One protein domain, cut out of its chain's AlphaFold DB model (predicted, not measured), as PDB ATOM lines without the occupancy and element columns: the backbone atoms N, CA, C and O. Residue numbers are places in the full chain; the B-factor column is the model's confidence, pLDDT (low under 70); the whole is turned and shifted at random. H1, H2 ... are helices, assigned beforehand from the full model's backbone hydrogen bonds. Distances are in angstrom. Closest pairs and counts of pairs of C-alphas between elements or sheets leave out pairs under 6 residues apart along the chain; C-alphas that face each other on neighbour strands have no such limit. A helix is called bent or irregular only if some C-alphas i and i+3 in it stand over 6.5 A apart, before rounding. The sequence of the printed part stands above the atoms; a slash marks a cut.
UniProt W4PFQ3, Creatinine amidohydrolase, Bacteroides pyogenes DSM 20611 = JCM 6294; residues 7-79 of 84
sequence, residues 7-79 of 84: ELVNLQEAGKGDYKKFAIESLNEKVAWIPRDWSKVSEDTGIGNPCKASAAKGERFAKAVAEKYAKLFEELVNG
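This is residues 7 to 79 of the 84 residues of the protein "Creatinine amidohydrolase" of Bacteroides pyogenes DSM 20611 = JCM 6294 (UniProt W4PFQ3). Picture a flat, open V with two unlike limbs: one is the single long helix H3, standing free, and the other is a loop of mostly unnamed chain that runs out through residues 15 to 22, turns at its far end through residues 23 to 33, and folds back through residues 34 to 46. The short helix H1 lies in that far turn and the short helix H2 on the way back, while residues 47 to 54 lead from the loop into H3. The 73 printed residues hold three named helices, in the order H1, H2, H3, and no named strand; the class is all helix, though 32 of the 73 residues, under half, are in named elements. The whole is extended, with a radius of gyration of the C-alphas of 18.2 A and spans of 49 by 37 by 16 A.

Start at Glu 7 and read residues 7 to 24, which hold no named element; their C-alphas lie 11 to 23 A from the mean of all C-alphas. Next comes H1, residues 25 to 28, inside the stretch 23 to 33 that stands free. A short link of 9 residues leads to H2, residues 38 to 41, and H1 and H2 are apart, with no C-alpha of the one within 8 A of the other. A long link of 13 residues, 42 to 54, leads to H3, residues 55 to 78, and H2 and H3 are apart by the same measure. H1 and H3 are apart too. Look at the backbone of H3: every O i to N i+4 pair in it is within hydrogen-bond range. H1 and H2, of four residues each, are too short for such a pair; the one O i to N i+3 pair of H1 is within range, that of H2 is not.

Find C-alpha 25 at (4.851, 30.930, 61.725), where H1 begins; it ends at Asn 28. H2 runs from Trp 38, whose C-alpha is at (-12.953, 33.124, 57.162), to Val 41. Then find C-alpha 55 at (-11.349, 56.185, 41.591); from there H3 runs 34.0 A to C-alpha 78 at (1.078, 38.140, 15.603), and it is not bent.

The two C-alphas farthest apart are those of Ala 23 and Asn 78, at 49.9 A. Residues 55 to 79, of which 55 to 78 belong to H3, stand free; without the free stretches the body of 37 residues spans 35 by 16 by 15 A. The printed part has no cut from 7 to 79. Its mean pLDDT is 97.7, and no printed residue is under 70.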
ATOM      1  N   GLU A   7     -21.240  53.748  41.523       98.25
ATOM      2  CA  GLU A   7     -22.609  53.581  42.019       98.25
ATOM      3  C   GLU A   7     -22.815  52.321  42.873       98.25
ATOM      4  O   GLU A   7     -23.775  52.249  43.633       98.25
ATOM      5  N   LEU A   8     -21.915  51.337  42.768       98.38
ATOM      6  CA  LEU A   8     -22.014  50.057  43.477       98.38
ATOM      7  C   LEU A   8     -21.189  50.004  44.770       98.38
ATOM      8  O   LEU A   8     -21.143  48.959  45.417       98.38
ATOM      9  N   VAL A   9     -20.487  51.082  45.138       97.75
ATOM     10  CA  VAL A   9     -19.631  51.102  46.333       97.75
ATOM     11  C   VAL A   9     -19.811  52.385  47.123       97.75
ATOM     12  O   VAL A   9     -19.389  53.457  46.696       97.75
ATOM     13  N   ASN A  10     -20.316  52.237  48.344       97.62
ATOM     14  CA  ASN A  10     -20.293  53.276  49.359       97.62
ATOM     15  C   ASN A  10     -19.107  53.044  50.311       97.62
ATOM     16  O   ASN A  10     -19.142  52.154  51.160       97.62
ATOM     17  N   LEU A  11     -18.022  53.815  50.168       96.69
ATOM     18  CA  LEU A  11     -16.790  53.586  50.940       96.69
ATOM     19  C   LEU A  11     -16.987  53.822  52.448       96.69
ATOM     20  O   LEU A  11     -16.267  53.251  53.260       96.69
ATOM     21  N   GLN A  12     -17.966  54.642  52.818       96.88
ATOM     22  CA  GLN A  12     -18.311  54.974  54.196       96.88
ATOM     23  C   GLN A  12     -18.907  53.783  54.960       96.88
ATOM     24  O   GLN A  12     -18.841  53.762  56.185       96.88
ATOM     25  N   GLU A  13     -19.458  52.796  54.252       97.56
ATOM     26  CA  GLU A  13     -19.994  51.561  54.839       97.56
ATOM     27  C   GLU A  13     -18.919  50.480  55.027       97.56
ATOM     28  O   GLU A  13     -19.170  49.455  55.658       97.56
ATOM     29  N   ALA A  14     -17.712  50.685  54.489       97.38
ATOM     30  CA  ALA A  14     -16.660  49.684  54.548       97.38
ATOM     31  C   ALA A  14     -16.090  49.533  55.969       97.38
ATOM     32  O   ALA A  14     -15.714  50.510  56.623       97.38
ATOM     33  N   GLY A  15     -15.955  48.282  56.410       97.12
ATOM     34  CA  GLY A  15     -15.203  47.937  57.611       97.12
ATOM     35  C   GLY A  15     -13.696  48.198  57.465       97.12
ATOM     36  O   GLY A  15     -13.192  48.589  56.407       97.12
ATOM     37  N   LYS A  16     -12.949  47.997  58.555       96.62
ATOM     38  CA  LYS A  16     -11.497  48.240  58.585       96.62
ATOM     39  C   LYS A  16     -10.691  47.138  57.900       96.62
ATOM     40  O   LYS A  16      -9.519  47.379  57.615       96.62
ATOM     41  N   GLY A  17     -11.275  45.967  57.640       97.06
ATOM     42  CA  GLY A  17     -10.570  44.819  57.069       97.06
ATOM     43  C   GLY A  17      -9.432  44.318  57.959       97.06
ATOM     44  O   GLY A  17      -8.406  43.861  57.448       97.06
ATOM     45  N   ASP A  18      -9.556  44.475  59.278       97.81
ATOM     46  CA  ASP A  18      -8.566  43.975  60.227       97.81
ATOM     47  C   ASP A  18      -8.577  42.439  60.216       97.81
ATOM     48  O   ASP A  18      -9.632  41.803  60.159       97.81
ATOM     49  N   TYR A  19      -7.392  41.827  60.258       97.62
ATOM     50  CA  TYR A  19      -7.262  40.379  60.111       97.62
ATOM     51  C   TYR A  19      -6.171  39.775  60.991       97.62
ATOM     52  O   TYR A  19      -5.199  40.431  61.373       97.62
ATOM     53  N   LYS A  20      -6.323  38.484  61.287       97.69
ATOM     54  CA  LYS A  20      -5.376  37.693  62.080       97.69
ATOM     55  C   LYS A  20      -4.427  36.903  61.180       97.69
ATOM     56  O   LYS A  20      -4.806  36.413  60.117       97.69
ATOM     57  N   LYS A  21      -3.179  36.752  61.622       97.50
ATOM     58  CA  LYS A  21      -2.222  35.802  61.034       97.50
ATOM     59  C   LYS A  21      -2.472  34.390  61.571       97.50
ATOM     60  O   LYS A  21      -3.185  34.220  62.562       97.50
ATOM     61  N   PHE A  22      -1.873  33.381  60.940       98.19
ATOM     62  CA  PHE A  22      -1.853  32.042  61.522       98.19
ATOM     63  C   PHE A  22      -1.011  32.044  62.801       98.19
ATOM     64  O   PHE A  22      -0.020  32.768  62.895       98.19
ATOM     65  N   ALA A  23      -1.378  31.201  63.766       97.81
ATOM     66  CA  ALA A  23      -0.569  30.980  64.966       97.81
ATOM     67  C   ALA A  23       0.745  30.226  64.666       97.81
ATOM     68  O   ALA A  23       1.672  30.263  65.466       97.81
ATOM     69  N   ILE A  24       0.815  29.534  63.524       98.25
ATOM     70  CA  ILE A  24       1.986  28.775  63.073       98.25
ATOM     71  C   ILE A  24       2.800  29.652  62.119       98.25
ATOM     72  O   ILE A  24       2.322  29.986  61.033       98.25
ATOM     73  N   GLU A  25       4.036  29.981  62.491       98.31
ATOM     74  CA  GLU A  25       4.851  30.930  61.725       98.31
ATOM     75  C   GLU A  25       5.256  30.408  60.345       98.31
ATOM     76  O   GLU A  25       5.128  31.134  59.366       98.31
ATOM     77  N   SER A  26       5.593  29.122  60.206       98.56
ATOM     78  CA  SER A  26       5.951  28.552  58.897       98.56
ATOM     79  C   SER A  26       4.816  28.626  57.862       98.56
ATOM     80  O   SER A  26       5.073  28.614  56.658       98.56
ATOM     81  N   LEU A  27       3.555  28.742  58.305       98.44
ATOM     82  CA  LEU A  27       2.427  29.027  57.411       98.44
ATOM     83  C   LEU A  27       2.383  30.506  56.995       98.44
ATOM     84  O   LEU A  27       2.039  30.807  55.852       98.44
ATOM     85  N   ASN A  28       2.757  31.435  57.880       97.88
ATOM     86  CA  ASN A  28       2.893  32.860  57.550       97.88
ATOM     87  C   ASN A  28       4.078  33.109  56.595       97.88
ATOM     88  O   ASN A  28       3.976  33.944  55.694       97.88
ATOM     89  N   GLU A  29       5.162  32.346  56.753       98.25
ATOM     90  CA  GLU A  29       6.364  32.357  55.904       98.25
ATOM     91  C   GLU A  29       6.176  31.629  54.565       98.25
ATOM     92  O   GLU A  29       7.041  31.705  53.694       98.25
ATOM     93  N   LYS A  30       5.026  30.972  54.363       97.94
ATOM     94  CA  LYS A  30       4.659  30.245  53.135       97.94
ATOM     95  C   LYS A  30       5.525  29.009  52.840       97.94
ATOM     96  O   LYS A  30       5.658  28.629  51.680       97.94
ATOM     97  N   VAL A  31       6.063  28.349  53.868       98.56
ATOM     98  CA  VAL A  31       6.758  27.048  53.727       98.56
ATOM     99  C   VAL A  31       5.789  25.963  53.236       98.56
ATOM    100  O   VAL A  31       6.143  25.123  52.414       98.56
ATOM    101  N   ALA A  32       4.547  26.014  53.713       98.25
ATOM    102  CA  ALA A  32       3.421  25.239  53.208       98.25
ATOM    103  C   ALA A  32       2.193  26.149  53.069       98.25
ATOM    104  O   ALA A  32       2.166  27.260  53.606       98.25
ATOM    105  N   TRP A  33       1.169  25.677  52.356       98.31
ATOM    106  CA  TRP A  33      -0.054  26.438  52.114       98.31
ATOM    107  C   TRP A  33      -1.279  25.751  52.711       98.31
ATOM    108  O   TRP A  33      -1.484  24.553  52.518       98.31
ATOM    109  N   ILE A  34      -2.117  26.543  53.382       98.06
ATOM    110  CA  ILE A  34      -3.486  26.183  53.758       98.06
ATOM    111  C   ILE A  34      -4.417  27.378  53.491       98.06
ATOM    112  O   ILE A  34      -3.961  28.530  53.539       98.06
ATOM    113  N   PRO A  35      -5.719  27.156  53.238       97.69
ATOM    114  CA  PRO A  35      -6.675  28.250  53.125       97.69
ATOM    115  C   PRO A  35      -6.889  28.952  54.476       97.69
ATOM    116  O   PRO A  35      -6.766  28.351  55.544       97.69
ATOM    117  N   ARG A  36      -7.249  30.241  54.434       97.38
ATOM    118  CA  ARG A  36      -7.714  30.968  55.624       97.38
ATOM    119  C   ARG A  36      -9.118  30.501  56.010       97.38
ATOM    120  O   ARG A  36      -9.992  30.399  55.155       97.38
ATOM    121  N   ASP A  37      -9.341  30.299  57.304       97.12
ATOM    122  CA  ASP A  37     -10.678  30.111  57.870       97.12
ATOM    123  C   ASP A  37     -11.344  31.483  58.060       97.12
ATOM    124  O   ASP A  37     -11.008  32.227  58.986       97.12
ATOM    125  N   TRP A  38     -12.274  31.825  57.164       96.31
ATOM    126  CA  TRP A  38     -12.953  33.124  57.162       96.31
ATOM    127  C   TRP A  38     -13.724  33.414  58.448       96.31
ATOM    128  O   TRP A  38     -13.769  34.564  58.870       96.31
ATOM    129  N   SER A  39     -14.241  32.379  59.120       95.50
ATOM    130  CA  SER A  39     -14.948  32.538  60.396       95.50
ATOM    131  C   SER A  39     -14.029  32.964  61.546       95.50
ATOM    132  O   SER A  39     -14.498  33.457  62.570       95.50
ATOM    133  N   LYS A  40     -12.713  32.776  61.390       96.12
ATOM    134  CA  LYS A  40     -11.709  33.078  62.419       96.12
ATOM    135  C   LYS A  40     -10.805  34.253  62.069       96.12
ATOM    136  O   LYS A  40     -10.226  34.856  62.976       96.12
ATOM    137  N   VAL A  41     -10.618  34.535  60.781       97.25
ATOM    138  CA  VAL A  41      -9.538  35.413  60.313       97.25
ATOM    139  C   VAL A  41      -9.888  36.898  60.309       97.25
ATOM    140  O   VAL A  41      -8.990  37.701  60.547       97.25
ATOM    141  N   SER A  42     -11.148  37.260  60.067       97.06
ATOM    142  CA  SER A  42     -11.620  38.646  59.926       97.06
ATOM    143  C   SER A  42     -13.087  38.748  60.336       97.06
ATOM    144  O   SER A  42     -13.840  37.806  60.101       97.06
ATOM    145  N   GLU A  43     -13.509  39.893  60.863       95.25
ATOM    146  CA  GLU A  43     -14.898  40.111  61.297       95.25
ATOM    147  C   GLU A  43     -15.817  40.566  60.155       95.25
ATOM    148  O   GLU A  43     -16.943  40.094  60.037       95.25
ATOM    149  N   ASP A  44     -15.327  41.448  59.285       96.00
ATOM    150  CA  ASP A  44     -16.092  42.082  58.202       96.00
ATOM    151  C   ASP A  44     -15.880  41.409  56.835       96.00
ATOM    152  O   ASP A  44     -16.281  41.947  55.805       96.00
ATOM    153  N   THR A  45     -15.242  40.232  56.816       95.94
ATOM    154  CA  THR A  45     -14.806  39.489  55.613       95.94
ATOM    155  C   THR A  45     -13.772  40.216  54.736       95.94
ATOM    156  O   THR A  45     -13.386  39.717  53.678       95.94
ATOM    157  N   GLY A  46     -13.272  41.375  55.174       96.88
ATOM    158  CA  GLY A  46     -12.196  42.114  54.528       96.88
ATOM    159  C   GLY A  46     -10.810  41.674  55.006       96.88
ATOM    160  O   GLY A  46     -10.620  41.258  56.145       96.88
ATOM    161  N   ILE A  47      -9.806  41.800  54.132       97.69
ATOM    162  CA  ILE A  47      -8.383  41.635  54.470       97.69
ATOM    163  C   ILE A  47      -7.635  42.866  53.959       97.69
ATOM    164  O   ILE A  47      -7.302  42.967  52.778       97.69
ATOM    165  N   GLY A  48      -7.359  43.796  54.866       97.38
ATOM    166  CA  GLY A  48      -6.746  45.087  54.577       97.38
ATOM    167  C   GLY A  48      -7.761  46.227  54.493       97.38
ATOM    168  O   GLY A  48      -8.872  46.075  53.992       97.38
ATOM    169  N   ASN A  49      -7.338  47.398  54.968       97.81
ATOM    170  CA  ASN A  49      -8.208  48.555  55.122       97.81
ATOM    171  C   ASN A  49      -8.432  49.315  53.798       97.81
ATOM    172  O   ASN A  49      -7.465  49.850  53.236       97.81
ATOM    173  N   PRO A  50      -9.685  49.439  53.318       97.94
ATOM    174  CA  PRO A  50      -9.984  50.085  52.046       97.94
ATOM    175  C   PRO A  50     -10.081  51.617  52.126       97.94
ATOM    176  O   PRO A  50     -10.204  52.248  51.082       97.94
ATOM    177  N   CYS A  51      -9.999  52.252  53.304       96.81
ATOM    178  CA  CYS A  51     -10.338  53.677  53.488       96.81
ATOM    179  C   CYS A  51      -9.553  54.664  52.606       96.81
ATOM    180  O   CYS A  51      -9.998  55.782  52.363       96.81
ATOM    181  N   LYS A  52      -8.376  54.267  52.106       97.50
ATOM    182  CA  LYS A  52      -7.542  55.083  51.208       97.50
ATOM    183  C   LYS A  52      -7.805  54.815  49.720       97.50
ATOM    184  O   LYS A  52      -7.025  55.290  48.882       97.50
ATOM    185  N   ALA A  53      -8.818  54.022  49.377       98.19
ATOM    186  CA  ALA A  53      -9.212  53.750  48.002       98.19
ATOM    187  C   ALA A  53      -9.743  55.018  47.317       98.19
ATOM    188  O   ALA A  53     -10.326  55.896  47.948       98.19
ATOM    189  N   SER A  54      -9.510  55.135  46.010       98.38
ATOM    190  CA  SER A  54     -10.064  56.218  45.199       98.38
ATOM    191  C   SER A  54     -10.213  55.792  43.742       98.38
ATOM    192  O   SER A  54      -9.464  54.935  43.261       98.38
ATOM    193  N   ALA A  55     -11.148  56.421  43.021       98.44
ATOM    194  CA  ALA A  55     -11.349  56.185  41.591       98.44
ATOM    195  C   ALA A  55     -10.059  56.436  40.788       98.44
ATOM    196  O   ALA A  55      -9.636  55.568  40.036       98.44
ATOM    197  N   ALA A  56      -9.351  57.541  41.052       98.62
ATOM    198  CA  ALA A  56      -8.097  57.872  40.365       98.62
ATOM    199  C   ALA A  56      -6.972  56.838  40.584       98.62
ATOM    200  O   ALA A  56      -6.149  56.610  39.698       98.62
ATOM    201  N   LYS A  57      -6.900  56.196  41.762       98.69
ATOM    202  CA  LYS A  57      -5.967  55.071  41.976       98.69
ATOM    203  C   LYS A  57      -6.390  53.851  41.156       98.69
ATOM    204  O   LYS A  57      -5.532  53.197  40.569       98.69
ATOM    205  N   GLY A  58      -7.694  53.573  41.117       98.62
ATOM    206  CA  GLY A  58      -8.276  52.495  40.322       98.62
ATOM    207  C   GLY A  58      -8.012  52.656  38.827       98.62
ATOM    208  O   GLY A  58      -7.572  51.700  38.202       98.62
ATOM    209  N   GLU A  59      -8.197  53.859  38.285       98.75
ATOM    210  CA  GLU A  59      -7.929  54.189  36.880       98.75
ATOM    211  C   GLU A  59      -6.472  53.911  36.500       98.75
ATOM    212  O   GLU A  59      -6.206  53.161  35.561       98.75
ATOM    213  N   ARG A  60      -5.515  54.462  37.263       98.75
ATOM    214  CA  ARG A  60      -4.082  54.273  36.986       98.75
ATOM    215  C   ARG A  60      -3.686  52.800  36.986       98.75
ATOM    216  O   ARG A  60      -2.935  52.371  36.115       98.75
ATOM    217  N   PHE A  61      -4.185  52.037  37.957       98.69
ATOM    218  CA  PHE A  61      -3.922  50.605  38.031       98.69
ATOM    219  C   PHE A  61      -4.556  49.854  36.856       98.69
ATOM    220  O   PHE A  61      -3.876  49.080  36.185       98.69
ATOM    221  N   ALA A  62      -5.834  50.114  36.577       98.50
ATOM    222  CA  ALA A  62      -6.568  49.454  35.507       98.50
ATOM    223  C   ALA A  62      -5.924  49.701  34.139       98.50
ATOM    224  O   ALA A  62      -5.753  48.755  33.377       98.50
ATOM    225  N   LYS A  63      -5.493  50.937  33.862       98.62
ATOM    226  CA  LYS A  63      -4.784  51.287  32.627       98.62
ATOM    227  C   LYS A  63      -3.476  50.507  32.479       98.62
ATOM    228  O   LYS A  63      -3.285  49.851  31.462       98.62
ATOM    229  N   ALA A  64      -2.627  50.498  33.509       98.62
ATOM    230  CA  ALA A  64      -1.349  49.783  33.467       98.62
ATOM    231  C   ALA A  64      -1.517  48.264  33.258       98.62
ATOM    232  O   ALA A  64      -0.709  47.625  32.583       98.62
ATOM    233  N   VAL A  65      -2.567  47.675  33.837       98.69
ATOM    234  CA  VAL A  65      -2.895  46.256  33.657       98.69
ATOM    235  C   VAL A  65      -3.454  45.994  32.257       98.69
ATOM    236  O   VAL A  65      -2.985  45.083  31.577       98.69
ATOM    237  N   ALA A  66      -4.416  46.802  31.808       98.62
ATOM    238  CA  ALA A  66      -5.030  46.668  30.491       98.62
ATOM    239  C   ALA A  66      -4.000  46.811  29.364       98.62
ATOM    240  O   ALA A  66      -4.020  46.017  28.431       98.62
ATOM    241  N   GLU A  67      -3.056  47.747  29.478       98.75
ATOM    242  CA  GLU A  67      -1.955  47.915  28.520       98.75
ATOM    243  C   GLU A  67      -1.083  46.655  28.411       98.75
ATOM    244  O   GLU A  67      -0.745  46.232  27.307       98.75
ATOM    245  N   LYS A  68      -0.761  46.000  29.538       98.69
ATOM    246  CA  LYS A  68      -0.003  44.736  29.525       98.69
ATOM    247  C   LYS A  68      -0.768  43.611  28.835       98.69
ATOM    248  O   LYS A  68      -0.171  42.871  28.060       98.69
ATOM    249  N   TYR A  69      -2.066  43.481  29.106       98.69
ATOM    250  CA  TYR A  69      -2.888  42.460  28.455       98.69
ATOM    251  C   TYR A  69      -3.107  42.748  26.971       98.69
ATOM    252  O   TYR A  69      -3.040  41.822  26.175       98.69
ATOM    253  N   ALA A  70      -3.297  44.010  26.580       98.75
ATOM    254  CA  ALA A  70      -3.401  44.390  25.175       98.75
ATOM    255  C   ALA A  70      -2.134  44.005  24.397       98.75
ATOM    256  O   ALA A  70      -2.236  43.414  23.327       98.75
ATOM    257  N   LYS A  71      -0.953  44.261  24.979       98.44
ATOM    258  CA  LYS A  71       0.334  43.827  24.417       98.44
ATOM    259  C   LYS A  71       0.434  42.306  24.319       98.44
ATOM    260  O   LYS A  71       0.785  41.795  23.268       98.44
ATOM    261  N   LEU A  72       0.061  41.579  25.375       98.31
ATOM    262  CA  LEU A  72       0.025  40.114  25.334       98.31
ATOM    263  C   LEU A  72      -0.891  39.606  24.210       98.31
ATOM    264  O   LEU A  72      -0.534  38.671  23.508       98.31
ATOM    265  N   PHE A  73      -2.074  40.198  24.033       98.56
ATOM    266  CA  PHE A  73      -3.001  39.787  22.977       98.56
ATOM    267  C   PHE A  73      -2.435  40.058  21.585       98.56
ATOM    268  O   PHE A  73      -2.577  39.215  20.707       98.56
ATOM    269  N   GLU A  74      -1.767  41.192  21.390       98.44
ATOM    270  CA  GLU A  74      -1.059  41.496  20.147       98.44
ATOM    271  C   GLU A  74       0.051  40.471  19.861       98.44
ATOM    272  O   GLU A  74       0.104  39.914  18.765       98.44
ATOM    273  N   GLU A  75       0.887  40.167  20.858       97.62
ATOM    274  CA  GLU A  75       1.970  39.179  20.764       97.62
ATOM    275  C   GLU A  75       1.440  37.770  20.473       97.62
ATOM    276  O   GLU A  75       2.015  37.059  19.661       97.62
ATOM    277  N   LEU A  76       0.325  37.364  21.088       97.81
ATOM    278  CA  LEU A  76      -0.283  36.051  20.850       97.81
ATOM    279  C   LEU A  76      -0.913  35.926  19.459       97.81
ATOM    280  O   LEU A  76      -0.997  34.821  18.931       97.81
ATOM    281  N   VAL A  77      -1.406  37.029  18.892       97.88
ATOM    282  CA  VAL A  77      -2.032  37.032  17.562       97.88
ATOM    283  C   VAL A  77      -0.982  37.090  16.453       97.88
ATOM    284  O   VAL A  77      -1.168  36.452  15.420       97.88
ATOM    285  N   ASN A  78       0.099  37.848  16.654       96.94
ATOM    286  CA  ASN A  78       1.078  38.140  15.603       96.94
ATOM    287  C   ASN A  78       2.432  37.437  15.783       96.94
ATOM    288  O   ASN A  78       3.237  37.438  14.856       96.94
ATOM    289  N   GLY A  79       2.719  36.905  16.968       94.19
ATOM    290  CA  GLY A  79       3.988  36.268  17.299       94.19
ATOM    291  C   GLY A  79       3.937  34.746  17.221       94.19
ATOM    292  O   GLY A  79       2.877  34.122  17.210       94.19
TER     293      GLY A  79